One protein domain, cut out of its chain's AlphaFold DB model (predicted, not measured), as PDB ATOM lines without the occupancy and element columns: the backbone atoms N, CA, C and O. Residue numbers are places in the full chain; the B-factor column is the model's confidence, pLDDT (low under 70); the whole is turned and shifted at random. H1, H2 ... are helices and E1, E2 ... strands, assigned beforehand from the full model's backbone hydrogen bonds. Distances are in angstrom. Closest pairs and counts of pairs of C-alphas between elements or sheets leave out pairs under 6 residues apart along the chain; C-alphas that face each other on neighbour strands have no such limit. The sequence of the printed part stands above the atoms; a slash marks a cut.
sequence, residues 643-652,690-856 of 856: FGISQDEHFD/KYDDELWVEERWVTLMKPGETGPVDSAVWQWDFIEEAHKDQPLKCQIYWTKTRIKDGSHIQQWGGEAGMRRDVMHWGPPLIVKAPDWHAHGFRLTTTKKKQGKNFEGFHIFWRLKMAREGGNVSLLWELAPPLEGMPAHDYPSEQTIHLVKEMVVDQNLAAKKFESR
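Overview. This is residues 643 to 652 and 690 to 856 of the 856 residues of an uncharacterized protein of Pseudocercospora fijiensis (strain CIRAD86) (UniProt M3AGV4). What does the domain look like? Two strongly twisted sheets stand partly face to face as a sandwich: the small sheet E2 E1 E5 and a larger, branched sheet of E3, E7, E8, E9 and E10, built round the long strand E8. E4 runs on into E5 and pairs with E6 in a third, two-stranded sheet, and residues 850 to 856, of which 850 to 854 belong to H1, stick out. What is it made of? The printed part has 177 residues with ten named strands, E1 to E10, then H1; the class is mostly strand, with under half of the residues in named elements, and the neighbour strands are antiparallel. It is compact, with a radius of gyration of the C-alphas of 17.2 A and spans of 52 by 51 by 29 A.

Arrangement. What stands beside the first strand? E1, residues 643 to 650, is the inner strand between E2, residues 695 to 705, and E5, residues 736 to 739. N 647 and O 700 are 3.0 A apart, and N 644 and O 737 3.0 A, within hydrogen-bond range. What stands beside E8? E8, residues 793 to 808, has E3, residues 719 to 724, on one side and E7, residues 784 to 787, and E9, residues 811 to 819, on the other. With E10, residues 840 to 843, E7 E8 E9 E10 make a meander, each strand the antiparallel neighbour of the one before. N 721 and O 799 at 3.1 A, N 786 and O 794 at 2.9 A, N 804 and O 815 at 2.9 A, and N 816 and O 842 at 3.0 A are within range. How do these sheets stand? Their facing parts are 10.2 A centre to centre, with best planes 39 degrees apart; the closest C-alphas of E2 and E8, Met 705 and Met 805, are 6.8 A apart. What remains? E4, residues 732 to 734, is the antiparallel neighbour of E6, residues 769 to 771, with N 732 and O 771 at 2.8 A. H1, residues 846 to 854, is on the larger sheet at a height of 8.4 A, only just over none of its strands, with 2 C-alphas falling on E9. In H1, 2 of 5 O i to N i+4 pairs and 4 of 6 O i to N i+3 pairs are within range.

Along the chain. Where does E1 begin? C-alpha 643 is at (-0.193, -51.498, -34.189); E1 is 21.6 A long and E2 27.6 A. How long is E8? It measures 46.4 A from C-alpha 793 at (-23.958, -55.813, -61.094); E9 measures 26.8 A. Where does H1 end? C-alpha 854 is at (-0.498, -24.448, -32.272).

Size, cuts and confidence. Is anything missing? Residues 653 to 689 are cut out, with C-alphas 652 and 690 17.1 A apart. Which links are long? E2 to E3, E5 to E6, E6 to E7 and E9 to E10. Where is confidence low? Residues 711 to 717, 751 to 757, 787 to 791 and 822 to 856 have pLDDT under 70.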
ATOM      1  N   PHE A 643       1.219 -51.643 -33.843       91.94
ATOM      2  CA  PHE A 643      -0.193 -51.498 -34.189       91.94
ATOM      3  C   PHE A 643      -0.479 -51.984 -35.601       91.94
ATOM      4  O   PHE A 643       0.354 -51.829 -36.496       91.94
ATOM      5  N   GLY A 644      -1.696 -52.471 -35.816       91.44
ATOM      6  CA  GLY A 644      -2.174 -52.872 -37.130       91.44
ATOM      7  C   GLY A 644      -3.688 -52.800 -37.275       91.44
ATOM      8  O   GLY A 644      -4.418 -52.484 -36.331       91.44
ATOM      9  N   ILE A 645      -4.134 -53.101 -38.485       91.25
ATOM     10  CA  ILE A 645      -5.529 -53.334 -38.864       91.25
ATOM     11  C   ILE A 645      -5.678 -54.766 -39.387       91.25
ATOM     12  O   ILE A 645      -4.683 -55.414 -39.720       91.25
ATOM     13  N   SER A 646      -6.922 -55.232 -39.451       90.00
ATOM     14  CA  SER A 646      -7.313 -56.433 -40.189       90.00
ATOM     15  C   SER A 646      -7.985 -56.002 -41.489       90.00
ATOM     16  O   SER A 646      -8.797 -55.071 -41.460       90.00
ATOM     17  N   GLN A 647      -7.633 -56.629 -42.607       87.69
ATOM     18  CA  GLN A 647      -8.109 -56.253 -43.936       87.69
ATOM     19  C   GLN A 647      -8.099 -57.451 -44.889       87.69
ATOM     20  O   GLN A 647      -7.224 -58.306 -44.800       87.69
ATOM     21  N   ASP A 648      -9.043 -57.491 -45.826       87.56
ATOM     22  CA  ASP A 648      -9.083 -58.525 -46.859       87.56
ATOM     23  C   ASP A 648      -8.167 -58.137 -48.032       87.56
ATOM     24  O   ASP A 648      -8.137 -56.981 -48.464       87.56
ATOM     25  N   GLU A 649      -7.405 -59.098 -48.549       87.12
ATOM     26  CA  GLU A 649      -6.379 -58.878 -49.575       87.12
ATOM     27  C   GLU A 649      -6.540 -59.837 -50.764       87.12
ATOM     28  O   GLU A 649      -7.044 -60.955 -50.627       87.12
ATOM     29  N   HIS A 650      -6.072 -59.420 -51.943       88.50
ATOM     30  CA  HIS A 650      -5.947 -60.310 -53.102       88.50
ATOM     31  C   HIS A 650      -4.925 -61.420 -52.819       88.50
ATOM     32  O   HIS A 650      -3.869 -61.185 -52.228       88.50
ATOM     33  N   PHE A 651      -5.219 -62.646 -53.253       91.75
ATOM     34  CA  PHE A 651      -4.380 -63.810 -52.974       91.75
ATOM     35  C   PHE A 651      -3.114 -63.849 -53.849       91.75
ATOM     36  O   PHE A 651      -3.113 -64.384 -54.956       91.75
ATOM     37  N   ASP A 652      -2.023 -63.327 -53.289       91.12
ATOM     38  CA  ASP A 652      -0.634 -63.584 -53.694       91.12
ATOM     39  C   ASP A 652      -0.019 -64.725 -52.853       91.12
ATOM     40  O   ASP A 652      -0.179 -64.746 -51.630       91.12
ATOM     41  N   LYS A 690     -16.003 -60.813 -53.304       80.44
ATOM     42  CA  LYS A 690     -17.442 -60.498 -53.261       80.44
ATOM     43  C   LYS A 690     -17.908 -59.847 -54.567       80.44
ATOM     44  O   LYS A 690     -18.900 -60.296 -55.151       80.44
ATOM     45  N   TYR A 691     -17.168 -58.851 -55.053       76.69
ATOM     46  CA  TYR A 691     -17.575 -57.983 -56.164       76.69
ATOM     47  C   TYR A 691     -16.986 -58.402 -57.527       76.69
ATOM     48  O   TYR A 691     -17.639 -58.227 -58.553       76.69
ATOM     49  N   ASP A 692     -15.808 -59.025 -57.524       75.31
ATOM     50  CA  ASP A 692     -15.041 -59.518 -58.682       75.31
ATOM     51  C   ASP A 692     -15.092 -61.064 -58.823       75.31
ATOM     52  O   ASP A 692     -15.917 -61.729 -58.198       75.31
ATOM     53  N   ASP A 693     -14.244 -61.654 -59.674       78.12
ATOM     54  CA  ASP A 693     -14.078 -63.113 -59.835       78.12
ATOM     55  C   ASP A 693     -12.657 -63.601 -59.486       78.12
ATOM     56  O   ASP A 693     -12.258 -64.703 -59.890       78.12
ATOM     57  N   GLU A 694     -11.892 -62.787 -58.769       84.56
ATOM     58  CA  GLU A 694     -10.509 -63.050 -58.382       84.56
ATOM     59  C   GLU A 694     -10.450 -63.876 -57.091       84.56
ATOM     60  O   GLU A 694     -11.478 -64.320 -56.555       84.56
ATOM     61  N   LEU A 695      -9.231 -64.173 -56.646       90.50
ATOM     62  CA  LEU A 695      -8.977 -64.920 -55.423       90.50
ATOM     63  C   LEU A 695      -8.557 -63.954 -54.322       90.50
ATOM     64  O   LEU A 695      -7.698 -63.108 -54.537       90.50
ATOM     65  N   TRP A 696      -9.158 -64.115 -53.153       91.44
ATOM     66  CA  TRP A 696      -8.968 -63.250 -51.994       91.44
ATOM     67  C   TRP A 696      -8.674 -64.084 -50.756       91.44
ATOM     68  O   TRP A 696      -9.048 -65.258 -50.680       91.44
ATOM     69  N   VAL A 697      -8.048 -63.458 -49.770       91.00
ATOM     70  CA  VAL A 697      -7.880 -63.973 -48.417       91.00
ATOM     71  C   VAL A 697      -8.377 -62.929 -47.422       91.00
ATOM     72  O   VAL A 697      -8.025 -61.756 -47.516       91.00
ATOM     73  N   GLU A 698      -9.208 -63.357 -46.478       88.94
ATOM     74  CA  GLU A 698      -9.786 -62.462 -45.470       88.94
ATOM     75  C   GLU A 698      -8.820 -62.230 -44.292       88.94
ATOM     76  O   GLU A 698      -7.819 -62.943 -44.138       88.94
ATOM     77  N   GLU A 699      -9.124 -61.212 -43.482       89.25
ATOM     78  CA  GLU A 699      -8.510 -60.896 -42.180       89.25
ATOM     79  C   GLU A 699      -6.970 -60.988 -42.127       89.25
ATOM     80  O   GLU A 699      -6.366 -61.768 -41.372       89.25
ATOM     81  N   ARG A 700      -6.311 -60.151 -42.931       90.50
ATOM     82  CA  ARG A 700      -4.854 -59.998 -42.980       90.50
ATOM     83  C   ARG A 700      -4.359 -58.812 -42.180       90.50
ATOM     84  O   ARG A 700      -4.923 -57.722 -42.201       90.50
ATOM     85  N   TRP A 701      -3.271 -59.056 -41.455       91.94
ATOM     86  CA  TRP A 701      -2.574 -58.041 -40.688       91.94
ATOM     87  C   TRP A 701      -1.883 -57.052 -41.622       91.94
ATOM     88  O   TRP A 701      -1.025 -57.444 -42.421       91.94
ATOM     89  N   VAL A 702      -2.181 -55.766 -41.441       90.31
ATOM     90  CA  VAL A 702      -1.428 -54.659 -42.040       90.31
ATOM     91  C   VAL A 702      -0.925 -53.743 -40.926       90.31
ATOM     92  O   VAL A 702      -1.711 -53.184 -40.157       90.31
ATOM     93  N   THR A 703       0.393 -53.588 -40.817       89.50
ATOM     94  CA  THR A 703       1.042 -52.795 -39.764       89.50
ATOM     95  C   THR A 703       0.854 -51.291 -39.992       89.50
ATOM     96  O   THR A 703       1.354 -50.734 -40.968       89.50
ATOM     97  N   LEU A 704       0.201 -50.607 -39.046       87.25
ATOM     98  CA  LEU A 704       0.078 -49.142 -39.024       87.25
ATOM     99  C   LEU A 704       1.320 -48.452 -38.444       87.25
ATOM    100  O   LEU A 704       1.652 -47.342 -38.846       87.25
ATOM    101  N   MET A 705       1.973 -49.090 -37.470       87.19
ATOM    102  CA  MET A 705       3.133 -48.555 -36.753       87.19
ATOM    103  C   MET A 705       3.982 -49.720 -36.248       87.19
ATOM    104  O   MET A 705       3.490 -50.576 -35.509       87.19
ATOM    105  N   LYS A 706       5.248 -49.762 -36.668       85.56
ATOM    106  CA  LYS A 706       6.213 -50.828 -36.366       85.56
ATOM    107  C   LYS A 706       6.864 -50.605 -34.991       85.56
ATOM    108  O   LYS A 706       6.850 -49.477 -34.491       85.56
ATOM    109  N   PRO A 707       7.507 -51.635 -34.407       85.00
ATOM    110  CA  PRO A 707       8.332 -51.455 -33.218       85.00
ATOM    111  C   PRO A 707       9.393 -50.370 -33.446       85.00
ATOM    112  O   PRO A 707      10.077 -50.354 -34.470       85.00
ATOM    113  N   GLY A 708       9.509 -49.465 -32.482       79.62
ATOM    114  CA  GLY A 708      10.439 -48.343 -32.459       79.62
ATOM    115  C   GLY A 708       9.964 -47.057 -33.141       79.62
ATOM    116  O   GLY A 708      10.609 -46.025 -32.972       79.62
ATOM    117  N   GLU A 709       8.844 -47.073 -33.865       80.06
ATOM    118  CA  GLU A 709       8.297 -45.875 -34.512       80.06
ATOM    119  C   GLU A 709       7.492 -45.014 -33.511       80.06
ATOM    120  O   GLU A 709       6.684 -45.522 -32.731       80.06
ATOM    121  N   THR A 710       7.726 -43.694 -33.510       70.75
ATOM    122  CA  THR A 710       7.163 -42.757 -32.509       70.75
ATOM    123  C   THR A 710       6.513 -41.509 -33.107       70.75
ATOM    124  O   THR A 710       5.455 -41.093 -32.638       70.75
ATOM    125  N   GLY A 711       7.116 -40.915 -34.142       61.91
ATOM    126  CA  GLY A 711       6.554 -39.770 -34.867       61.91
ATOM    127  C   GLY A 711       5.253 -40.102 -35.617       61.91
ATOM    128  O   GLY A 711       4.747 -41.219 -35.505       61.91
ATOM    129  N   PRO A 712       4.694 -39.157 -36.397       59.31
ATOM    130  CA  PRO A 712       3.598 -39.463 -37.309       59.31
ATOM    131  C   PRO A 712       4.093 -40.451 -38.369       59.31
ATOM    132  O   PRO A 712       4.781 -40.075 -39.315       59.31
ATOM    133  N   VAL A 713       3.757 -41.724 -38.184       59.78
ATOM    134  CA  VAL A 713       3.998 -42.766 -39.173       59.78
ATOM    135  C   VAL A 713       2.996 -42.551 -40.290       59.78
ATOM    136  O   VAL A 713       1.794 -42.788 -40.135       59.78
ATOM    137  N   ASP A 714       3.516 -42.106 -41.426       53.06
ATOM    138  CA  ASP A 714       2.880 -42.363 -42.701       53.06
ATOM    139  C   ASP A 714       2.905 -43.877 -42.932       53.06
ATOM    140  O   ASP A 714       3.907 -44.462 -43.348       53.06
ATOM    141  N   SER A 715       1.784 -44.523 -42.603       53.06
ATOM    142  CA  SER A 715       1.488 -45.878 -43.043       53.06
ATOM    143  C   SER A 715       1.351 -45.813 -44.566       53.06
ATOM    144  O   SER A 715       0.295 -45.514 -45.118       53.06
ATOM    145  N   ALA A 716       2.476 -46.004 -45.261       52.28
ATOM    146  CA  ALA A 716       2.633 -45.734 -46.694       52.28
ATOM    147  C   ALA A 716       1.840 -46.687 -47.616       52.28
ATOM    148  O   ALA A 716       2.059 -46.715 -48.826       52.28
ATOM    149  N   VAL A 717       0.924 -47.467 -47.043       64.12
ATOM    150  CA  VAL A 717      -0.006 -48.351 -47.733       64.12
ATOM    151  C   VAL A 717      -1.394 -47.728 -47.603       64.12
ATOM    152  O   VAL A 717      -2.035 -47.804 -46.552       64.12
ATOM    153  N   TRP A 718      -1.839 -47.076 -48.676       77.88
ATOM    154  CA  TRP A 718      -3.252 -46.759 -48.861       77.88
ATOM    155  C   TRP A 718      -4.038 -48.059 -49.013       77.88
ATOM    156  O   TRP A 718      -3.545 -49.007 -49.609       77.88
ATOM    157  N   GLN A 719      -5.251 -48.092 -48.481       81.00
ATOM    158  CA  GLN A 719      -6.138 -49.248 -48.486       81.00
ATOM    159  C   GLN A 719      -7.350 -48.977 -49.359       81.00
ATOM    160  O   GLN A 719      -7.827 -47.845 -49.431       81.00
ATOM    161  N   TRP A 720      -7.837 -50.018 -50.022       83.56
ATOM    162  CA  TRP A 720      -8.999 -49.962 -50.898       83.56
ATOM    163  C   TRP A 720     -10.235 -50.538 -50.205       83.56
ATOM    164  O   TRP A 720     -10.125 -51.491 -49.437       83.56
ATOM    165  N   ASP A 721     -11.405 -49.983 -50.510       84.25
ATOM    166  CA  ASP A 721     -12.710 -50.552 -50.156       84.25
ATOM    167  C   ASP A 721     -13.765 -50.161 -51.221       84.25
ATOM    168  O   ASP A 721     -13.562 -49.234 -52.016       84.25
ATOM    169  N   PHE A 722     -14.896 -50.868 -51.253       86.50
ATOM    170  CA  PHE A 722     -16.034 -50.607 -52.136       86.50
ATOM    171  C   PHE A 722     -17.335 -50.468 -51.338       86.50
ATOM    172  O   PHE A 722     -17.953 -51.450 -50.909       86.50
ATOM    173  N   ILE A 723     -17.782 -49.221 -51.195       89.56
ATOM    174  CA  ILE A 723     -19.004 -48.855 -50.482       89.56
ATOM    175  C   ILE A 723     -20.191 -48.943 -51.446       89.56
ATOM    176  O   ILE A 723     -20.373 -48.068 -52.293       89.56
ATOM    177  N   GLU A 724     -21.006 -49.992 -51.321       90.44
ATOM    178  CA  GLU A 724     -22.263 -50.136 -52.074       90.44
ATOM    179  C   GLU A 724     -23.168 -48.898 -51.880       90.44
ATOM    180  O   GLU A 724     -23.310 -48.394 -50.768       90.44
ATOM    181  N   GLU A 725     -23.833 -48.432 -52.942       91.31
ATOM    182  CA  GLU A 725     -24.712 -47.243 -52.940       91.31
ATOM    183  C   GLU A 725     -25.822 -47.342 -51.877       91.31
ATOM    184  O   GLU A 725     -26.129 -46.369 -51.188       91.31
ATOM    185  N   ALA A 726     -26.357 -48.548 -51.658       91.06
ATOM    186  CA  ALA A 726     -27.336 -48.845 -50.608       91.06
ATOM    187  C   ALA A 726     -26.794 -48.679 -49.169       91.06
ATOM    188  O   ALA A 726     -27.568 -48.659 -48.211       91.06
ATOM    189  N   HIS A 727     -25.474 -48.576 -49.004       91.75
ATOM    190  CA  HIS A 727     -24.772 -48.451 -47.727       91.75
ATOM    191  C   HIS A 727     -24.017 -47.117 -47.579       91.75
ATOM    192  O   HIS A 727     -23.385 -46.906 -46.546       91.75
ATOM    193  N   LYS A 728     -24.105 -46.196 -48.549       89.88
ATOM    194  CA  LYS A 728     -23.319 -44.945 -48.586       89.88
ATOM    195  C   LYS A 728     -23.453 -44.048 -47.348       89.88
ATOM    196  O   LYS A 728     -22.521 -43.316 -47.033       89.88
ATOM    197  N   ASP A 729     -24.598 -44.101 -46.666       90.69
ATOM    198  CA  ASP A 729     -24.898 -43.319 -45.459       90.69
ATOM    199  C   ASP A 729     -24.493 -44.038 -44.152       90.69
ATOM    200  O   ASP A 729     -24.583 -43.459 -43.065       90.69
ATOM    201  N   GLN A 730     -24.043 -45.298 -44.225       91.94
ATOM    202  CA  GLN A 730     -23.542 -46.031 -43.062       91.94
ATOM    203  C   GLN A 730     -22.178 -45.476 -42.621       91.94
ATOM    204  O   GLN A 730     -21.355 -45.115 -43.461       91.94
ATOM    205  N   PRO A 731     -21.892 -45.399 -41.309       89.75
ATOM    206  CA  PRO A 731     -20.599 -44.924 -40.843       89.75
ATOM    207  C   PRO A 731     -19.491 -45.928 -41.182       89.75
ATOM    208  O   PRO A 731     -19.649 -47.132 -40.963       89.75
ATOM    209  N   LEU A 732     -18.353 -45.406 -41.640       87.38
ATOM    210  CA  LEU A 732     -17.118 -46.160 -41.832       87.38
ATOM    211  C   LEU A 732     -16.634 -46.706 -40.486       87.38
ATOM    212  O   LEU A 732     -16.736 -46.027 -39.456       87.38
ATOM    213  N   LYS A 733     -16.109 -47.933 -40.496       89.44
ATOM    214  CA  LYS A 733     -15.646 -48.646 -39.301       89.44
ATOM    215  C   LYS A 733     -14.259 -49.224 -39.534       89.44
ATOM    216  O   LYS A 733     -14.027 -49.834 -40.567       89.44
ATOM    217  N   CYS A 734     -13.361 -49.072 -38.565       88.50
ATOM    218  CA  CYS A 734     -12.046 -49.710 -38.598       88.50
ATOM    219  C   CYS A 734     -11.659 -50.182 -37.192       88.50
ATOM    220  O   CYS A 734     -11.643 -49.385 -36.250       88.50
ATOM    221  N   GLN A 735     -11.367 -51.474 -37.032       91.44
ATOM    222  CA  GLN A 735     -10.863 -52.022 -35.774       91.44
ATOM    223  C   GLN A 735      -9.336 -51.906 -35.739       91.44
ATOM    224  O   GLN A 735      -8.647 -52.398 -36.629       91.44
ATOM    225  N   ILE A 736      -8.817 -51.267 -34.688       91.50
ATOM    226  CA  ILE A 736      -7.376 -51.132 -34.460       91.50
ATOM    227  C   ILE A 736      -6.913 -52.225 -33.505       91.50
ATOM    228  O   ILE A 736      -7.482 -52.408 -32.420       91.50
ATOM    229  N   TYR A 737      -5.855 -52.916 -33.899       92.69
ATOM    230  CA  TYR A 737      -5.228 -53.982 -33.140       92.69
ATOM    231  C   TYR A 737      -3.854 -53.550 -32.640       92.69
ATOM    232  O   TYR A 737      -3.175 -52.717 -33.243       92.69
ATOM    233  N   TRP A 738      -3.450 -54.135 -31.523       93.44
ATOM    234  CA  TRP A 738      -2.188 -53.882 -30.847       93.44
ATOM    235  C   TRP A 738      -1.581 -55.200 -30.365       93.44
ATOM    236  O   TRP A 738      -2.308 -56.137 -30.026       93.44
ATOM    237  N   THR A 739      -0.253 -55.273 -30.341       91.81
ATOM    238  CA  THR A 739       0.487 -56.449 -29.876       91.81
ATOM    239  C   THR A 739       1.919 -56.101 -29.456       91.81
ATOM    240  O   THR A 739       2.526 -55.172 -29.996       91.81
ATOM    241  N   LYS A 740       2.487 -56.873 -28.517       89.38
ATOM    242  CA  LYS A 740       3.917 -56.819 -28.149       89.38
ATOM    243  C   LYS A 740       4.819 -57.653 -29.073       89.38
ATOM    244  O   LYS A 740       6.038 -57.596 -28.935       89.38
ATOM    245  N   THR A 741       4.254 -58.446 -29.985       88.12
ATOM    246  CA  THR A 741       4.987 -59.326 -30.909       88.12
ATOM    247  C   THR A 741       4.836 -58.844 -32.345       88.12
ATOM    248  O   THR A 741       3.734 -58.669 -32.852       88.12
ATOM    249  N   ARG A 742       5.955 -58.656 -33.055       88.00
ATOM    250  CA  ARG A 742       5.909 -58.236 -34.462       88.00
ATOM    251  C   ARG A 742       5.258 -59.319 -35.332       88.00
ATOM    252  O   ARG A 742       5.800 -60.414 -35.470       88.00
ATOM    253  N   ILE A 743       4.165 -58.962 -35.998       87.94
ATOM    254  CA  ILE A 743       3.507 -59.778 -37.027       87.94
ATOM    255  C   ILE A 743       4.049 -59.385 -38.420       87.94
ATOM    256  O   ILE A 743       4.485 -58.251 -38.632       87.94
ATOM    257  N   LYS A 744       4.101 -60.340 -39.362       89.94
ATOM    258  CA  LYS A 744       4.440 -60.098 -40.781       89.94
ATOM    259  C   LYS A 744       3.174 -59.634 -41.506       89.94
ATOM    260  O   LYS A 744       2.152 -60.309 -41.394       89.94
ATOM    261  N   ASP A 745       3.241 -58.556 -42.278       90.19
ATOM    262  CA  ASP A 745       2.100 -58.120 -43.094       90.19
ATOM    263  C   ASP A 745       1.649 -59.230 -44.065       90.19
ATOM    264  O   ASP A 745       2.482 -59.986 -44.582       90.19
ATOM    265  N   GLY A 746       0.336 -59.366 -44.264       89.50
ATOM    266  CA  GLY A 746      -0.273 -60.495 -44.982       89.50
ATOM    267  C   GLY A 746      -0.463 -61.764 -44.131       89.50
ATOM    268  O   GLY A 746      -1.030 -62.747 -44.607       89.50
ATOM    269  N   SER A 747      -0.032 -61.787 -42.862       90.94
ATOM    270  CA  SER A 747      -0.375 -62.891 -41.948       90.94
ATOM    271  C   SER A 747      -1.848 -62.831 -41.556       90.94
ATOM    272  O   SER A 747      -2.350 -61.759 -41.225       90.94
ATOM    273  N   HIS A 748      -2.515 -63.981 -41.501       88.50
ATOM    274  CA  HIS A 748      -3.860 -64.096 -40.940       88.50
ATOM    275  C   HIS A 748      -3.873 -63.719 -39.444       88.50
ATOM    276  O   HIS A 748      -3.001 -64.165 -38.684       88.50
ATOM    277  N   ILE A 749      -4.845 -62.908 -39.005       87.00
ATOM    278  CA  ILE A 749      -4.966 -62.497 -37.588       87.00
ATOM    279  C   ILE A 749      -5.745 -63.527 -36.745       87.00
ATOM    280  O   ILE A 749      -5.590 -63.555 -35.521       87.00
ATOM    281  N   GLN A 750      -6.512 -64.436 -37.357       79.62
ATOM    282  CA  GLN A 750      -7.189 -65.516 -36.628       79.62
ATOM    283  C   GLN A 750      -6.307 -66.762 -36.427       79.62
ATOM    284  O   GLN A 750      -5.555 -67.173 -37.313       79.62
ATOM    285  N   GLN A 751      -6.485 -67.418 -35.279       68.94
ATOM    286  CA  GLN A 751      -5.956 -68.727 -34.906       68.94
ATOM    287  C   GLN A 751      -7.082 -69.610 -34.334       68.94
ATOM    288  O   GLN A 751      -7.711 -69.277 -33.327       68.94
ATOM    289  N   TRP A 752      -7.302 -70.793 -34.918       54.41
ATOM    290  CA  TRP A 752      -8.269 -71.761 -34.384       54.41
ATOM    291  C   TRP A 752      -7.920 -72.154 -32.934       54.41
ATOM    292  O   TRP A 752      -6.833 -72.664 -32.663       54.41
ATOM    293  N   GLY A 753      -8.850 -71.920 -31.999       47.19
ATOM    294  CA  GLY A 753      -8.652 -72.160 -30.560       47.19
ATOM    295  C   GLY A 753      -8.290 -70.922 -29.720       47.19
ATOM    296  O   GLY A 753      -7.821 -71.079 -28.586       47.19
ATOM    297  N   GLY A 754      -8.475 -69.711 -30.256       45.25
ATOM    298  CA  GLY A 754      -8.554 -68.455 -29.495       45.25
ATOM    299  C   GLY A 754      -9.994 -68.004 -29.209       45.25
ATOM    300  O   GLY A 754     -10.955 -68.597 -29.703       45.25
ATOM    301  N   GLU A 755     -10.151 -66.937 -28.424       45.47
ATOM    302  CA  GLU A 755     -11.452 -66.301 -28.169       45.47
ATOM    303  C   GLU A 755     -12.002 -65.707 -29.477       45.47
ATOM    304  O   GLU A 755     -11.281 -65.009 -30.191       45.47
ATOM    305  N   ALA A 756     -13.232 -66.079 -29.856       55.34
ATOM    306  CA  ALA A 756     -13.813 -65.845 -31.191       55.34
ATOM    307  C   ALA A 756     -12.929 -66.274 -32.394       55.34
ATOM    308  O   ALA A 756     -13.246 -65.952 -33.533       55.34
ATOM    309  N   GLY A 757     -11.849 -67.028 -32.159       66.25
ATOM    310  CA  GLY A 757     -10.853 -67.382 -33.168       66.25
ATOM    311  C   GLY A 757      -9.696 -66.390 -33.347       66.25
ATOM    312  O   GLY A 757      -8.860 -66.653 -34.196       66.25
ATOM    313  N   MET A 758      -9.566 -65.295 -32.590       78.62
ATOM    314  CA  MET A 758      -8.424 -64.373 -32.752       78.62
ATOM    315  C   MET A 758      -7.101 -64.973 -32.225       78.62
ATOM    316  O   MET A 758      -7.092 -65.744 -31.261       78.62
ATOM    317  N   ARG A 759      -5.960 -64.607 -32.832       83.81
ATOM    318  CA  ARG A 759      -4.614 -64.890 -32.299       83.81
ATOM    319  C   ARG A 759      -4.456 -64.393 -30.862       83.81
ATOM    320  O   ARG A 759      -4.761 -63.246 -30.557       83.81
ATOM    321  N   ARG A 760      -3.881 -65.236 -29.998       81.25
ATOM    322  CA  ARG A 760      -3.710 -64.949 -28.558       81.25
ATOM    323  C   ARG A 760      -2.725 -63.823 -28.241       81.25
ATOM    324  O   ARG A 760      -2.763 -63.293 -27.138       81.25
ATOM    325  N   ASP A 761      -1.831 -63.494 -29.170       84.62
ATOM    326  CA  ASP A 761      -0.868 -62.400 -29.032       84.62
ATOM    327  C   ASP A 761      -1.374 -61.067 -29.608       84.62
ATOM    328  O   ASP A 761      -0.680 -60.059 -29.504       84.62
ATOM    329  N   VAL A 762      -2.585 -61.035 -30.175       89.19
ATOM    330  CA  VAL A 762      -3.237 -59.837 -30.720       89.19
ATOM    331  C   VAL A 762      -4.341 -59.370 -29.773       89.19
ATOM    332  O   VAL A 762      -5.098 -60.178 -29.241       89.19
ATOM    333  N   MET A 763      -4.469 -58.057 -29.571       89.38
ATOM    334  CA  MET A 763      -5.549 -57.465 -28.778       89.38
ATOM    335  C   MET A 763      -6.219 -56.308 -29.514       89.38
ATOM    336  O   MET A 763      -5.577 -55.570 -30.262       89.38
ATOM    337  N   HIS A 764      -7.495 -56.061 -29.215       91.56
ATOM    338  CA  HIS A 764      -8.127 -54.785 -29.539       91.56
ATOM    339  C   HIS A 764      -7.486 -53.651 -28.721       91.56
ATOM    340  O   HIS A 764      -7.445 -53.707 -27.483       91.56
ATOM    341  N   TRP A 765      -7.026 -52.596 -29.404       90.88
ATOM    342  CA  TRP A 765      -6.557 -51.361 -28.756       90.88
ATOM    343  C   TRP A 765      -7.710 -50.592 -28.086       90.88
ATOM    344  O   TRP A 765      -7.529 -49.924 -27.072       90.88
ATOM    345  N   GLY A 766      -8.915 -50.733 -28.632       88.62
ATOM    346  CA  GLY A 766     -10.178 -50.218 -28.111       88.62
ATOM    347  C   GLY A 766     -11.344 -50.716 -28.975       88.62
ATOM    348  O   GLY A 766     -11.111 -51.547 -29.854       88.62
ATOM    349  N   PRO A 767     -12.578 -50.218 -28.774       88.19
ATOM    350  CA  PRO A 767     -13.669 -50.428 -29.728       88.19
ATOM    351  C   PRO A 767     -13.309 -49.893 -31.131       88.19
ATOM    352  O   PRO A 767     -12.414 -49.043 -31.237       88.19
ATOM    353  N   PRO A 768     -14.020 -50.325 -32.192       89.12
ATOM    354  CA  PRO A 768     -13.799 -49.827 -33.545       89.12
ATOM    355  C   PRO A 768     -13.867 -48.301 -33.615       89.12
ATOM    356  O   PRO A 768     -14.713 -47.668 -32.977       89.12
ATOM    357  N   LEU A 769     -13.016 -47.706 -34.447       86.56
ATOM    358  CA  LEU A 769     -13.180 -46.324 -34.879       86.56
ATOM    359  C   LEU A 769     -14.453 -46.250 -35.720       86.56
ATOM    360  O   LEU A 769     -14.584 -47.013 -36.675       86.56
ATOM    361  N   ILE A 770     -15.375 -45.351 -35.377       86.50
ATOM    362  CA  ILE A 770     -16.626 -45.142 -36.113       86.50
ATOM    363  C   ILE A 770     -16.640 -43.700 -36.614       86.50
ATOM    364  O   ILE A 770     -16.618 -42.761 -35.818       86.50
ATOM    365  N   VAL A 771     -16.680 -43.522 -37.933       83.00
ATOM    366  CA  VAL A 771     -16.622 -42.213 -38.593       83.00
ATOM    367  C   VAL A 771     -17.834 -42.063 -39.505       83.00
ATOM    368  O   VAL A 771     -18.103 -42.927 -40.336       83.00
ATOM    369  N   LYS A 772     -18.599 -40.972 -39.364       85.75
ATOM    370  CA  LYS A 772     -19.746 -40.711 -40.249       85.75
ATOM    371  C   LYS A 772     -19.261 -40.600 -41.699       85.75
ATOM    372  O   LYS A 772     -18.325 -39.844 -41.959       85.75
ATOM    373  N   ALA A 773     -19.932 -41.288 -42.626       85.94
ATOM    374  CA  ALA A 773     -19.640 -41.175 -44.050       85.94
ATOM    375  C   ALA A 773     -19.661 -39.705 -44.530       85.94
ATOM    376  O   ALA A 773     -20.501 -38.910 -44.080       85.94
ATOM    377  N   PRO A 774     -18.733 -39.311 -45.421       85.19
ATOM    378  CA  PRO A 774     -18.792 -38.023 -46.093       85.19
ATOM    379  C   PRO A 774     -19.938 -37.991 -47.114       85.19
ATOM    380  O   PRO A 774     -20.413 -39.024 -47.573       85.19
ATOM    381  N   ASP A 775     -20.321 -36.791 -47.551       86.62
ATOM    382  CA  ASP A 775     -21.007 -36.642 -48.838       86.62
ATOM    383  C   ASP A 775     -20.012 -37.013 -49.949       86.62
ATOM    384  O   ASP A 775     -19.113 -36.232 -50.276       86.62
ATOM    385  N   TRP A 776     -20.126 -38.236 -50.463       87.69
ATOM    386  CA  TRP A 776     -19.209 -38.813 -51.443       87.69
ATOM    387  C   TRP A 776     -19.085 -37.941 -52.701       87.69
ATOM    388  O   TRP A 776     -17.972 -37.616 -53.121       87.69
ATOM    389  N   HIS A 777     -20.203 -37.468 -53.253       86.31
ATOM    390  CA  HIS A 777     -20.200 -36.645 -54.462       86.31
ATOM    391  C   HIS A 777     -19.596 -35.257 -54.228       86.31
ATOM    392  O   HIS A 777     -18.786 -34.803 -55.038       86.31
ATOM    393  N   ALA A 778     -19.899 -34.605 -53.100       85.31
ATOM    394  CA  ALA A 778     -19.292 -33.319 -52.747       85.31
ATOM    395  C   ALA A 778     -17.773 -33.409 -52.493       85.31
ATOM    396  O   ALA A 778     -17.090 -32.388 -52.521       85.31
ATOM    397  N   HIS A 779     -17.237 -34.616 -52.272       81.50
ATOM    398  CA  HIS A 779     -15.800 -34.890 -52.135       81.50
ATOM    399  C   HIS A 779     -15.228 -35.625 -53.366       81.50
ATOM    400  O   HIS A 779     -14.213 -36.308 -53.269       81.50
ATOM    401  N   GLY A 780     -15.868 -35.491 -54.534       81.12
ATOM    402  CA  GLY A 780     -15.331 -35.939 -55.825       81.12
ATOM    403  C   GLY A 780     -15.406 -37.443 -56.106       81.12
ATOM    404  O   GLY A 780     -14.957 -37.878 -57.168       81.12
ATOM    405  N   PHE A 781     -15.985 -38.245 -55.209       86.19
ATOM    406  CA  PHE A 781     -16.175 -39.677 -55.436       86.19
ATOM    407  C   PHE A 781     -17.294 -39.903 -56.466       86.19
ATOM    408  O   PHE A 781     -18.386 -39.324 -56.394       86.19
ATOM    409  N   ARG A 782     -17.015 -40.769 -57.444       87.38
ATOM    410  CA  ARG A 782     -17.934 -41.116 -58.534       87.38
ATOM    411  C   ARG A 782     -18.603 -42.459 -58.240       87.38
ATOM    412  O   ARG A 782     -17.940 -43.383 -57.778       87.38
ATOM    413  N   LEU A 783     -19.898 -42.562 -58.540       89.00
ATOM    414  CA  LEU A 783     -20.615 -43.837 -58.508       89.00
ATOM    415  C   LEU A 783     -20.134 -44.717 -59.673       89.00
ATOM    416  O   LEU A 783     -19.950 -44.231 -60.790       89.00
ATOM    417  N   THR A 784     -19.919 -46.003 -59.409       86.75
ATOM    418  CA  THR A 784     -19.348 -46.981 -60.349       86.75
ATOM    419  C   THR A 784     -20.115 -48.300 -60.314       86.75
ATOM    420  O   THR A 784     -20.736 -48.622 -59.301       86.75
ATOM    421  N   THR A 785     -20.084 -49.064 -61.415       84.62
ATOM    422  CA  THR A 785     -20.822 -50.334 -61.552       84.62
ATOM    423  C   THR A 785     -19.874 -51.508 -61.811       84.62
ATOM    424  O   THR A 785     -19.429 -51.725 -62.942       84.62
ATOM    425  N   THR A 786     -19.611 -52.311 -60.784       75.75
ATOM    426  CA  THR A 786     -18.764 -53.513 -60.855       75.75
ATOM    427  C   THR A 786     -19.591 -54.718 -61.314       75.75
ATOM    428  O   THR A 786     -20.749 -54.867 -60.920       75.75
ATOM    429  N   LYS A 787     -19.025 -55.587 -62.165       67.50
ATOM    430  CA  LYS A 787     -19.739 -56.723 -62.779       67.50
ATOM    431  C   LYS A 787     -19.045 -58.050 -62.496       67.50
ATOM    432  O   LYS A 787     -17.892 -58.232 -62.875       67.50
ATOM    433  N   LYS A 788     -19.788 -59.010 -61.945       68.19
ATOM    434  CA  LYS A 788     -19.338 -60.399 -61.756       68.19
ATOM    435  C   LYS A 788     -19.700 -61.257 -62.977       68.19
ATOM    436  O   LYS A 788     -20.781 -61.079 -63.542       68.19
ATOM    437  N   LYS A 789     -18.893 -62.261 -63.343       56.03
ATOM    438  CA  LYS A 789     -19.148 -63.205 -64.464       56.03
ATOM    439  C   LYS A 789     -20.485 -63.946 -64.374       56.03
ATOM    440  O   LYS A 789     -20.963 -64.454 -65.382       56.03
ATOM    441  N   GLN A 790     -21.106 -63.991 -63.195       57.38
ATOM    442  CA  GLN A 790     -22.442 -64.562 -62.975       57.38
ATOM    443  C   GLN A 790     -23.601 -63.557 -63.169       57.38
ATOM    444  O   GLN A 790     -24.728 -63.840 -62.777       57.38
ATOM    445  N   GLY A 791     -23.352 -62.384 -63.763       63.78
ATOM    446  CA  GLY A 791     -24.400 -61.458 -64.211       63.78
ATOM    447  C   GLY A 791     -25.020 -60.572 -63.126       63.78
ATOM    448  O   GLY A 791     -26.007 -59.892 -63.398       63.78
ATOM    449  N   LYS A 792     -24.453 -60.546 -61.914       73.69
ATOM    450  CA  LYS A 792     -24.777 -59.519 -60.913       73.69
ATOM    451  C   LYS A 792     -23.913 -58.279 -61.135       73.69
ATOM    452  O   LYS A 792     -22.687 -58.386 -61.213       73.69
ATOM    453  N   ASN A 793     -24.576 -57.129 -61.184       80.25
ATOM    454  CA  ASN A 793     -23.958 -55.813 -61.094       80.25
ATOM    455  C   ASN A 793     -24.035 -55.334 -59.635       80.25
ATOM    456  O   ASN A 793     -25.041 -55.586 -58.970       80.25
ATOM    457  N   PHE A 794     -23.017 -54.614 -59.174       83.62
ATOM    458  CA  PHE A 794     -23.016 -53.887 -57.906       83.62
ATOM    459  C   PHE A 794     -22.730 -52.416 -58.191       83.62
ATOM    460  O   PHE A 794     -21.804 -52.117 -58.943       83.62
ATOM    461  N   GLU A 795     -23.506 -51.509 -57.606       90.00
ATOM    462  CA  GLU A 795     -23.311 -50.062 -57.742       90.00
ATOM    463  C   GLU A 795     -22.785 -49.491 -56.426       90.00
ATOM    464  O   GLU A 795     -23.287 -49.834 -55.354       90.00
ATOM    465  N   GLY A 796     -21.749 -48.657 -56.496       90.69
ATOM    466  CA  GLY A 796     -21.080 -48.125 -55.312       90.69
ATOM    467  C   GLY A 796     -19.855 -47.265 -55.613       90.69
ATOM    468  O   GLY A 796     -19.524 -46.986 -56.770       90.69
ATOM    469  N   PHE A 797     -19.190 -46.838 -54.547       88.56
ATOM    470  CA  PHE A 797     -18.002 -45.994 -54.567       88.56
ATOM    471  C   PHE A 797     -16.767 -46.827 -54.235       88.56
ATOM    472  O   PHE A 797     -16.670 -47.387 -53.144       88.56
ATOM    473  N   HIS A 798     -15.790 -46.855 -55.139       86.00
ATOM    474  CA  HIS A 798     -14.424 -47.207 -54.758       86.00
ATOM    475  C   HIS A 798     -13.838 -46.079 -53.905       86.00
ATOM    476  O   HIS A 798     -13.953 -44.903 -54.268       86.00
ATOM    477  N   ILE A 799     -13.197 -46.433 -52.794       85.56
ATOM    478  CA  ILE A 799     -12.530 -45.483 -51.904       85.56
ATOM    479  C   ILE A 799     -11.092 -45.933 -51.654       85.56
ATOM    480  O   ILE A 799     -10.834 -47.122 -51.481       85.56
ATOM    481  N   PHE A 800     -10.167 -44.975 -51.595       84.25
ATOM    482  CA  PHE A 800      -8.852 -45.180 -51.003       84.25
ATOM    483  C   PHE A 800      -8.793 -44.473 -49.648       84.25
ATOM    484  O   PHE A 800      -9.239 -43.331 -49.507       84.25
ATOM    485  N   TRP A 801      -8.240 -45.140 -48.638       84.62
ATOM    486  CA  TRP A 801      -8.104 -44.593 -47.290       84.62
ATOM    487  C   TRP A 801      -6.791 -44.981 -46.610       84.62
ATOM    488  O   TRP A 801      -6.160 -45.966 -46.978       84.62
ATOM    489  N   ARG A 802      -6.365 -44.222 -45.596       83.38
ATOM    490  CA  ARG A 802      -5.245 -44.609 -44.716       83.38
ATOM    491  C   ARG A 802      -5.386 -44.045 -43.306       83.38
ATOM    492  O   ARG A 802      -6.150 -43.106 -43.082       83.38
ATOM    493  N   LEU A 803      -4.610 -44.591 -42.370       83.25
ATOM    494  CA  LEU A 803      -4.552 -44.157 -40.971       83.25
ATOM    495  C   LEU A 803      -3.129 -43.732 -40.593       83.25
ATOM    496  O   LEU A 803      -2.265 -44.584 -40.375       83.25
ATOM    497  N   LYS A 804      -2.887 -42.422 -40.460       80.75
ATOM    498  CA  LYS A 804      -1.626 -41.917 -39.893       80.75
ATOM    499  C   LYS A 804      -1.682 -42.013 -38.374       80.75
ATOM    500  O   LYS A 804      -2.626 -41.500 -37.767       80.75
ATOM    501  N   MET A 805      -0.670 -42.624 -37.761       82.94
ATOM    502  CA  MET A 805      -0.586 -42.820 -36.310       82.94
ATOM    503  C   MET A 805       0.645 -42.119 -35.729       82.94
ATOM    504  O   MET A 805       1.723 -42.200 -36.304       82.94
ATOM    505  N   ALA A 806       0.504 -41.470 -34.572       81.31
ATOM    506  CA  ALA A 806       1.612 -40.861 -33.830       81.31
ATOM    507  C   ALA A 806       1.569 -41.238 -32.340       81.31
ATOM    508  O   ALA A 806       0.479 -41.415 -31.785       81.31
ATOM    509  N   ARG A 807       2.738 -41.305 -31.685       79.69
ATOM    510  CA  ARG A 807       2.881 -41.418 -30.223       79.69
ATOM    511  C   ARG A 807       3.380 -40.096 -29.624       79.69
ATOM    512  O   ARG A 807       4.289 -39.471 -30.160       79.69
ATOM    513  N   GLU A 808       2.816 -39.676 -28.494       75.88
ATOM    514  CA  GLU A 808       3.248 -38.481 -27.747       75.88
ATOM    515  C   GLU A 808       3.123 -38.726 -26.236       75.88
ATOM    516  O   GLU A 808       2.047 -38.593 -25.647       75.88
ATOM    517  N   GLY A 809       4.227 -39.132 -25.600       77.00
ATOM    518  CA  GLY A 809       4.207 -39.640 -24.226       77.00
ATOM    519  C   GLY A 809       3.406 -40.944 -24.142       77.00
ATOM    520  O   GLY A 809       3.674 -41.879 -24.893       77.00
ATOM    521  N   GLY A 810       2.406 -40.990 -23.258       82.06
ATOM    522  CA  GLY A 810       1.455 -42.107 -23.186       82.06
ATOM    523  C   GLY A 810       0.341 -42.065 -24.243       82.06
ATOM    524  O   GLY A 810      -0.413 -43.028 -24.371       82.06
ATOM    525  N   ASN A 811       0.182 -40.972 -25.000       86.12
ATOM    526  CA  ASN A 811      -0.861 -40.899 -26.025       86.12
ATOM    527  C   ASN A 811      -0.465 -41.631 -27.302       86.12
ATOM    528  O   ASN A 811       0.625 -41.437 -27.832       86.12
ATOM    529  N   VAL A 812      -1.445 -42.328 -27.870       85.25
ATOM    530  CA  VAL A 812      -1.529 -42.619 -29.303       85.25
ATOM    531  C   VAL A 812      -2.578 -41.682 -29.902       85.25
ATOM    532  O   VAL A 812      -3.544 -41.310 -29.230       85.25
ATOM    533  N   SER A 813      -2.394 -41.233 -31.140       79.81
ATOM    534  CA  SER A 813      -3.354 -40.372 -31.845       79.81
ATOM    535  C   SER A 813      -3.402 -40.707 -33.333       79.81
ATOM    536  O   SER A 813      -2.400 -41.140 -33.904       79.81
ATOM    537  N   LEU A 814      -4.584 -40.540 -33.935       81.06
ATOM    538  CA  LEU A 814      -4.921 -41.065 -35.260       81.06
ATOM    539  C   LEU A 814      -5.629 -40.032 -36.145       81.06
ATOM    540  O   LEU A 814      -6.541 -39.324 -35.706       81.06
ATOM    541  N   LEU A 815      -5.236 -40.018 -37.417       79.44
ATOM    542  CA  LEU A 815      -5.866 -39.281 -38.510       79.44
ATOM    543  C   LEU A 815      -6.281 -40.275 -39.600       79.44
ATOM    544  O   LEU A 815      -5.441 -41.046 -40.060       79.44
ATOM    545  N   TRP A 816      -7.548 -40.247 -40.016       83.75
ATOM    546  CA  TRP A 816      -8.055 -41.059 -41.125       83.75
ATOM    547  C   TRP A 816      -8.150 -40.169 -42.366       83.75
ATOM    548  O   TRP A 816      -8.841 -39.153 -42.362       83.75
ATOM    549  N   GLU A 817      -7.421 -40.515 -43.419       83.19
ATOM    550  CA  GLU A 817      -7.433 -39.801 -44.698       83.19
ATOM    551  C   GLU A 817      -8.226 -40.591 -45.743       83.19
ATOM    552  O   GLU A 817      -8.201 -41.822 -45.740       83.19
ATOM    553  N   LEU A 818      -8.937 -39.876 -46.618       84.44
ATOM    554  CA  LEU A 818      -9.803 -40.415 -47.668       84.44
ATOM    555  C   LEU A 818      -9.519 -39.726 -49.011       84.44
ATOM    556  O   LEU A 818      -9.427 -38.494 -49.093       84.44
ATOM    557  N   ALA A 819      -9.444 -40.527 -50.071       83.38
ATOM    558  CA  ALA A 819      -9.269 -40.085 -51.449       83.38
ATOM    559  C   ALA A 819     -10.100 -40.949 -52.424       83.38
ATOM    560  O   ALA A 819     -10.285 -42.145 -52.182       83.38
ATOM    561  N   PRO A 820     -10.612 -40.374 -53.525       78.25
ATOM    562  CA  PRO A 820     -11.204 -41.143 -54.614       78.25
ATOM    563  C   PRO A 820     -10.116 -41.866 -55.431       78.25
ATOM    564  O   PRO A 820      -8.947 -41.469 -55.387       78.25
ATOM    565  N   PRO A 821     -10.473 -42.895 -56.221       72.44
ATOM    566  CA  PRO A 821      -9.565 -43.475 -57.203       72.44
ATOM    567  C   PRO A 821      -9.179 -42.463 -58.285       72.44
ATOM    568  O   PRO A 821      -9.946 -41.564 -58.637       72.44
ATOM    569  N   LEU A 822      -7.980 -42.644 -58.833       67.19
ATOM    570  CA  LEU A 822      -7.438 -41.797 -59.889       67.19
ATOM    571  C   LEU A 822      -8.029 -42.171 -61.251       67.19
ATOM    572  O   LEU A 822      -8.302 -43.335 -61.544       67.19
ATOM    573  N   GLU A 823      -8.233 -41.167 -62.100       63.41
ATOM    574  CA  GLU A 823      -8.898 -41.338 -63.390       63.41
ATOM    575  C   GLU A 823      -8.040 -42.181 -64.348       63.41
ATOM    576  O   GLU A 823      -6.965 -41.766 -64.774       63.41
ATOM    577  N   GLY A 824      -8.520 -43.389 -64.664       61.47
ATOM    578  CA  GLY A 824      -7.810 -44.377 -65.484       61.47
ATOM    579  C   GLY A 824      -6.983 -45.408 -64.702       61.47
ATOM    580  O   GLY A 824      -6.459 -46.332 -65.319       61.47
ATOM    581  N   MET A 825      -6.892 -45.300 -63.373       61.97
ATOM    582  CA  MET A 825      -6.240 -46.311 -62.534       61.97
ATOM    583  C   MET A 825      -7.189 -47.499 -62.280       61.97
ATOM    584  O   MET A 825      -8.377 -47.270 -62.020       61.97
ATOM    585  N   PRO A 826      -6.720 -48.761 -62.335       59.69
ATOM    586  CA  PRO A 826      -7.501 -49.904 -61.875       59.69
ATOM    587  C   PRO A 826      -7.917 -49.712 -60.419       59.69
ATOM    588  O   PRO A 826      -7.112 -49.292 -59.592       59.69
ATOM    589  N   ALA A 827      -9.168 -50.041 -60.089       56.72
ATOM    590  CA  ALA A 827      -9.698 -49.807 -58.747       56.72
ATOM    591  C   ALA A 827      -8.873 -50.496 -57.645       56.72
ATOM    592  O   ALA A 827      -8.807 -49.983 -56.538       56.72
ATOM    593  N   HIS A 828      -8.247 -51.630 -57.963       55.75
ATOM    594  CA  HIS A 828      -7.524 -52.484 -57.022       55.75
ATOM    595  C   HIS A 828      -6.009 -52.209 -56.957       55.75
ATOM    596  O   HIS A 828      -5.339 -52.778 -56.100       55.75
ATOM    597  N   ASP A 829      -5.464 -51.348 -57.825       57.66
ATOM    598  CA  ASP A 829      -4.041 -50.997 -57.781       57.66
ATOM    599  C   ASP A 829      -3.790 -50.027 -56.621       57.66
ATOM    600  O   ASP A 829      -4.302 -48.907 -56.614       57.66
ATOM    601  N   TYR A 830      -2.971 -50.435 -55.649       58.75
ATOM    602  CA  TYR A 830      -2.601 -49.600 -54.506       58.75
ATOM    603  C   TYR A 830      -1.823 -48.345 -54.957       58.75
ATOM    604  O   TYR A 830      -0.710 -48.465 -55.482       58.75
ATOM    605  N   PRO A 831      -2.357 -47.126 -54.756       54.91
ATOM    606  CA  PRO A 831      -1.739 -45.921 -55.289       54.91
ATOM    607  C   PRO A 831      -0.552 -45.449 -54.437       54.91
ATOM    608  O   PRO A 831      -0.617 -45.391 -53.208       54.91
ATOM    609  N   SER A 832       0.538 -45.059 -55.104       53.75
ATOM    610  CA  SER A 832       1.691 -44.435 -54.444       53.75
ATOM    611  C   SER A 832       1.351 -43.028 -53.937       53.75
ATOM    612  O   SER A 832       0.557 -42.322 -54.558       53.75
ATOM    613  N   GLU A 833       2.007 -42.566 -52.867       48.06
ATOM    614  CA  GLU A 833       1.776 -41.215 -52.323       48.06
ATOM    615  C   GLU A 833       1.942 -40.085 -53.350       48.06
ATOM    616  O   GLU A 833       1.265 -39.065 -53.250       48.06
ATOM    617  N   GLN A 834       2.819 -40.257 -54.345       46.94
ATOM    618  CA  GLN A 834       3.092 -39.235 -55.362       46.94
ATOM    619  C   GLN A 834       1.948 -39.055 -56.373       46.94
ATOM    620  O   GLN A 834       1.963 -38.092 -57.138       46.94
ATOM    621  N   THR A 835       0.967 -39.963 -56.393       50.88
ATOM    622  CA  THR A 835      -0.102 -39.988 -57.400       50.88
ATOM    623  C   THR A 835      -1.433 -39.411 -56.903       50.88
ATOM    624  O   THR A 835      -2.280 -39.066 -57.722       50.88
ATOM    625  N   ILE A 836      -1.653 -39.323 -55.586       55.50
ATOM    626  CA  ILE A 836      -2.990 -39.140 -54.995       55.50
ATOM    627  C   ILE A 836      -3.257 -37.679 -54.630       55.50
ATOM    628  O   ILE A 836      -2.494 -37.051 -53.896       55.50
ATOM    629  N   HIS A 837      -4.418 -37.165 -55.031       57.56
ATOM    630  CA  HIS A 837      -4.963 -35.937 -54.461       57.56
ATOM    631  C   HIS A 837      -5.816 -36.264 -53.227       57.56
ATOM    632  O   HIS A 837      -6.899 -36.831 -53.340       57.56
ATOM    633  N   LEU A 838      -5.323 -35.899 -52.039       56.25
ATOM    634  CA  LEU A 838      -6.077 -35.986 -50.786       56.25
ATOM    635  C   LEU A 838      -7.292 -35.047 -50.845       56.25
ATOM    636  O   LEU A 838      -7.121 -33.830 -50.891       56.25
ATOM    637  N   VAL A 839      -8.510 -35.599 -50.812       57.41
ATOM    638  CA  VAL A 839      -9.749 -34.794 -50.865       57.41
ATOM    639  C   VAL A 839     -10.389 -34.617 -49.485       57.41
ATOM    640  O   VAL A 839     -11.124 -33.651 -49.271       57.41
ATOM    641  N   LYS A 840     -10.104 -35.497 -48.512       57.44
ATOM    642  CA  LYS A 840     -10.633 -35.342 -47.151       57.44
ATOM    643  C   LYS A 840      -9.707 -35.878 -46.056       57.44
ATOM    644  O   LYS A 840      -9.395 -37.063 -46.006       57.44
ATOM    645  N   GLU A 841      -9.377 -35.008 -45.105       56.75
ATOM    646  CA  GLU A 841      -8.957 -35.409 -43.758       56.75
ATOM    647  C   GLU A 841     -10.188 -35.654 -42.873       56.75
ATOM    648  O   GLU A 841     -11.114 -34.838 -42.838       56.75
ATOM    649  N   MET A 842     -10.179 -36.734 -42.095       56.50
ATOM    650  CA  MET A 842     -11.129 -36.988 -41.014       56.50
ATOM    651  C   MET A 842     -10.352 -37.230 -39.717       56.50
ATOM    652  O   MET A 842      -9.779 -38.295 -39.483       56.50
ATOM    653  N   VAL A 843     -10.298 -36.203 -38.865       53.66
ATOM    654  CA  VAL A 843      -9.624 -36.293 -37.563       53.66
ATOM    655  C   VAL A 843     -10.430 -37.213 -36.649       53.66
ATOM    656  O   VAL A 843     -11.551 -36.878 -36.272       53.66
ATOM    657  N   VAL A 844      -9.847 -38.359 -36.287       55.09
ATOM    658  CA  VAL A 844     -10.488 -39.345 -35.402       55.09
ATOM    659  C   VAL A 844     -10.099 -39.116 -33.939       55.09
ATOM    660  O   VAL A 844     -10.910 -39.360 -33.050       55.09
ATOM    661  N   ASP A 845      -8.900 -38.582 -33.672       53.94
ATOM    662  CA  ASP A 845      -8.505 -38.116 -32.339       53.94
ATOM    663  C   ASP A 845      -8.202 -36.605 -32.311       53.94
ATOM    664  O   ASP A 845      -7.305 -36.108 -32.997       53.94
ATOM    665  N   GLN A 846      -8.935 -35.876 -31.461       45.78
ATOM    666  CA  GLN A 846      -8.845 -34.419 -31.280       45.78
ATOM    667  C   GLN A 846      -7.433 -33.903 -30.955       45.78
ATOM    668  O   GLN A 846      -7.102 -32.778 -31.333       45.78
ATOM    669  N   ASN A 847      -6.567 -34.713 -30.334       45.31
ATOM    670  CA  ASN A 847      -5.184 -34.320 -30.043       45.31
ATOM    671  C   ASN A 847      -4.399 -33.958 -31.321       45.31
ATOM    672  O   ASN A 847      -3.479 -33.143 -31.267       45.31
ATOM    673  N   LEU A 848      -4.773 -34.522 -32.478       42.75
ATOM    674  CA  LEU A 848      -4.133 -34.241 -33.765       42.75
ATOM    675  C   LEU A 848      -4.712 -32.978 -34.440       42.75
ATOM    676  O   LEU A 848      -3.972 -32.244 -35.095       42.75
ATOM    677  N   ALA A 849      -5.986 -32.640 -34.191       38.53
ATOM    678  CA  ALA A 849      -6.543 -31.330 -34.557       38.53
ATOM    679  C   ALA A 849      -5.905 -30.184 -33.754       38.53
ATOM    680  O   ALA A 849      -5.645 -29.118 -34.315       38.53
ATOM    681  N   ALA A 850      -5.597 -30.405 -32.470       38.16
ATOM    682  CA  ALA A 850      -5.008 -29.390 -31.594       38.16
ATOM    683  C   ALA A 850      -3.667 -28.836 -32.122       38.16
ATOM    684  O   ALA A 850      -3.412 -27.638 -32.004       38.16
ATOM    685  N   LYS A 851      -2.841 -29.648 -32.799       39.12
ATOM    686  CA  LYS A 851      -1.584 -29.159 -33.399       39.12
ATOM    687  C   LYS A 851      -1.793 -28.170 -34.551       39.12
ATOM    688  O   LYS A 851      -0.977 -27.266 -34.706       39.12
ATOM    689  N   LYS A 852      -2.912 -28.242 -35.288       36.75
ATOM    690  CA  LYS A 852      -3.295 -27.205 -36.273       36.75
ATOM    691  C   LYS A 852      -3.763 -25.890 -35.620       36.75
ATOM    692  O   LYS A 852      -3.953 -24.908 -36.333       36.75
ATOM    693  N   PHE A 853      -3.930 -25.867 -34.295       29.17
ATOM    694  CA  PHE A 853      -4.178 -24.673 -33.476       29.17
ATOM    695  C   PHE A 853      -2.896 -24.098 -32.844       29.17
ATOM    696  O   PHE A 853      -2.877 -22.929 -32.483       29.17
ATOM    697  N   GLU A 854      -1.830 -24.898 -32.720       30.47
ATOM    698  CA  GLU A 854      -0.498 -24.448 -32.272       30.47
ATOM    699  C   GLU A 854       0.393 -24.003 -33.454       30.47
ATOM    700  O   GLU A 854       1.385 -23.305 -33.254       30.47
ATOM    701  N   SER A 855       0.027 -24.369 -34.691       26.34
ATOM    702  CA  SER A 855       0.699 -23.973 -35.939       26.34
ATOM    703  C   SER A 855      -0.027 -22.858 -36.721       26.34
ATOM    704  O   SER A 855       0.122 -22.780 -37.946       26.34
ATOM    705  N   ARG A 856      -0.874 -22.062 -36.060       24.30
ATOM    706  CA  ARG A 856      -1.684 -20.971 -36.633       24.30
ATOM    707  C   ARG A 856      -1.684 -19.746 -35.722       24.30
ATOM    708  O   ARG A 856      -1.799 -18.641 -36.291       24.30
TER     709      ARG A 856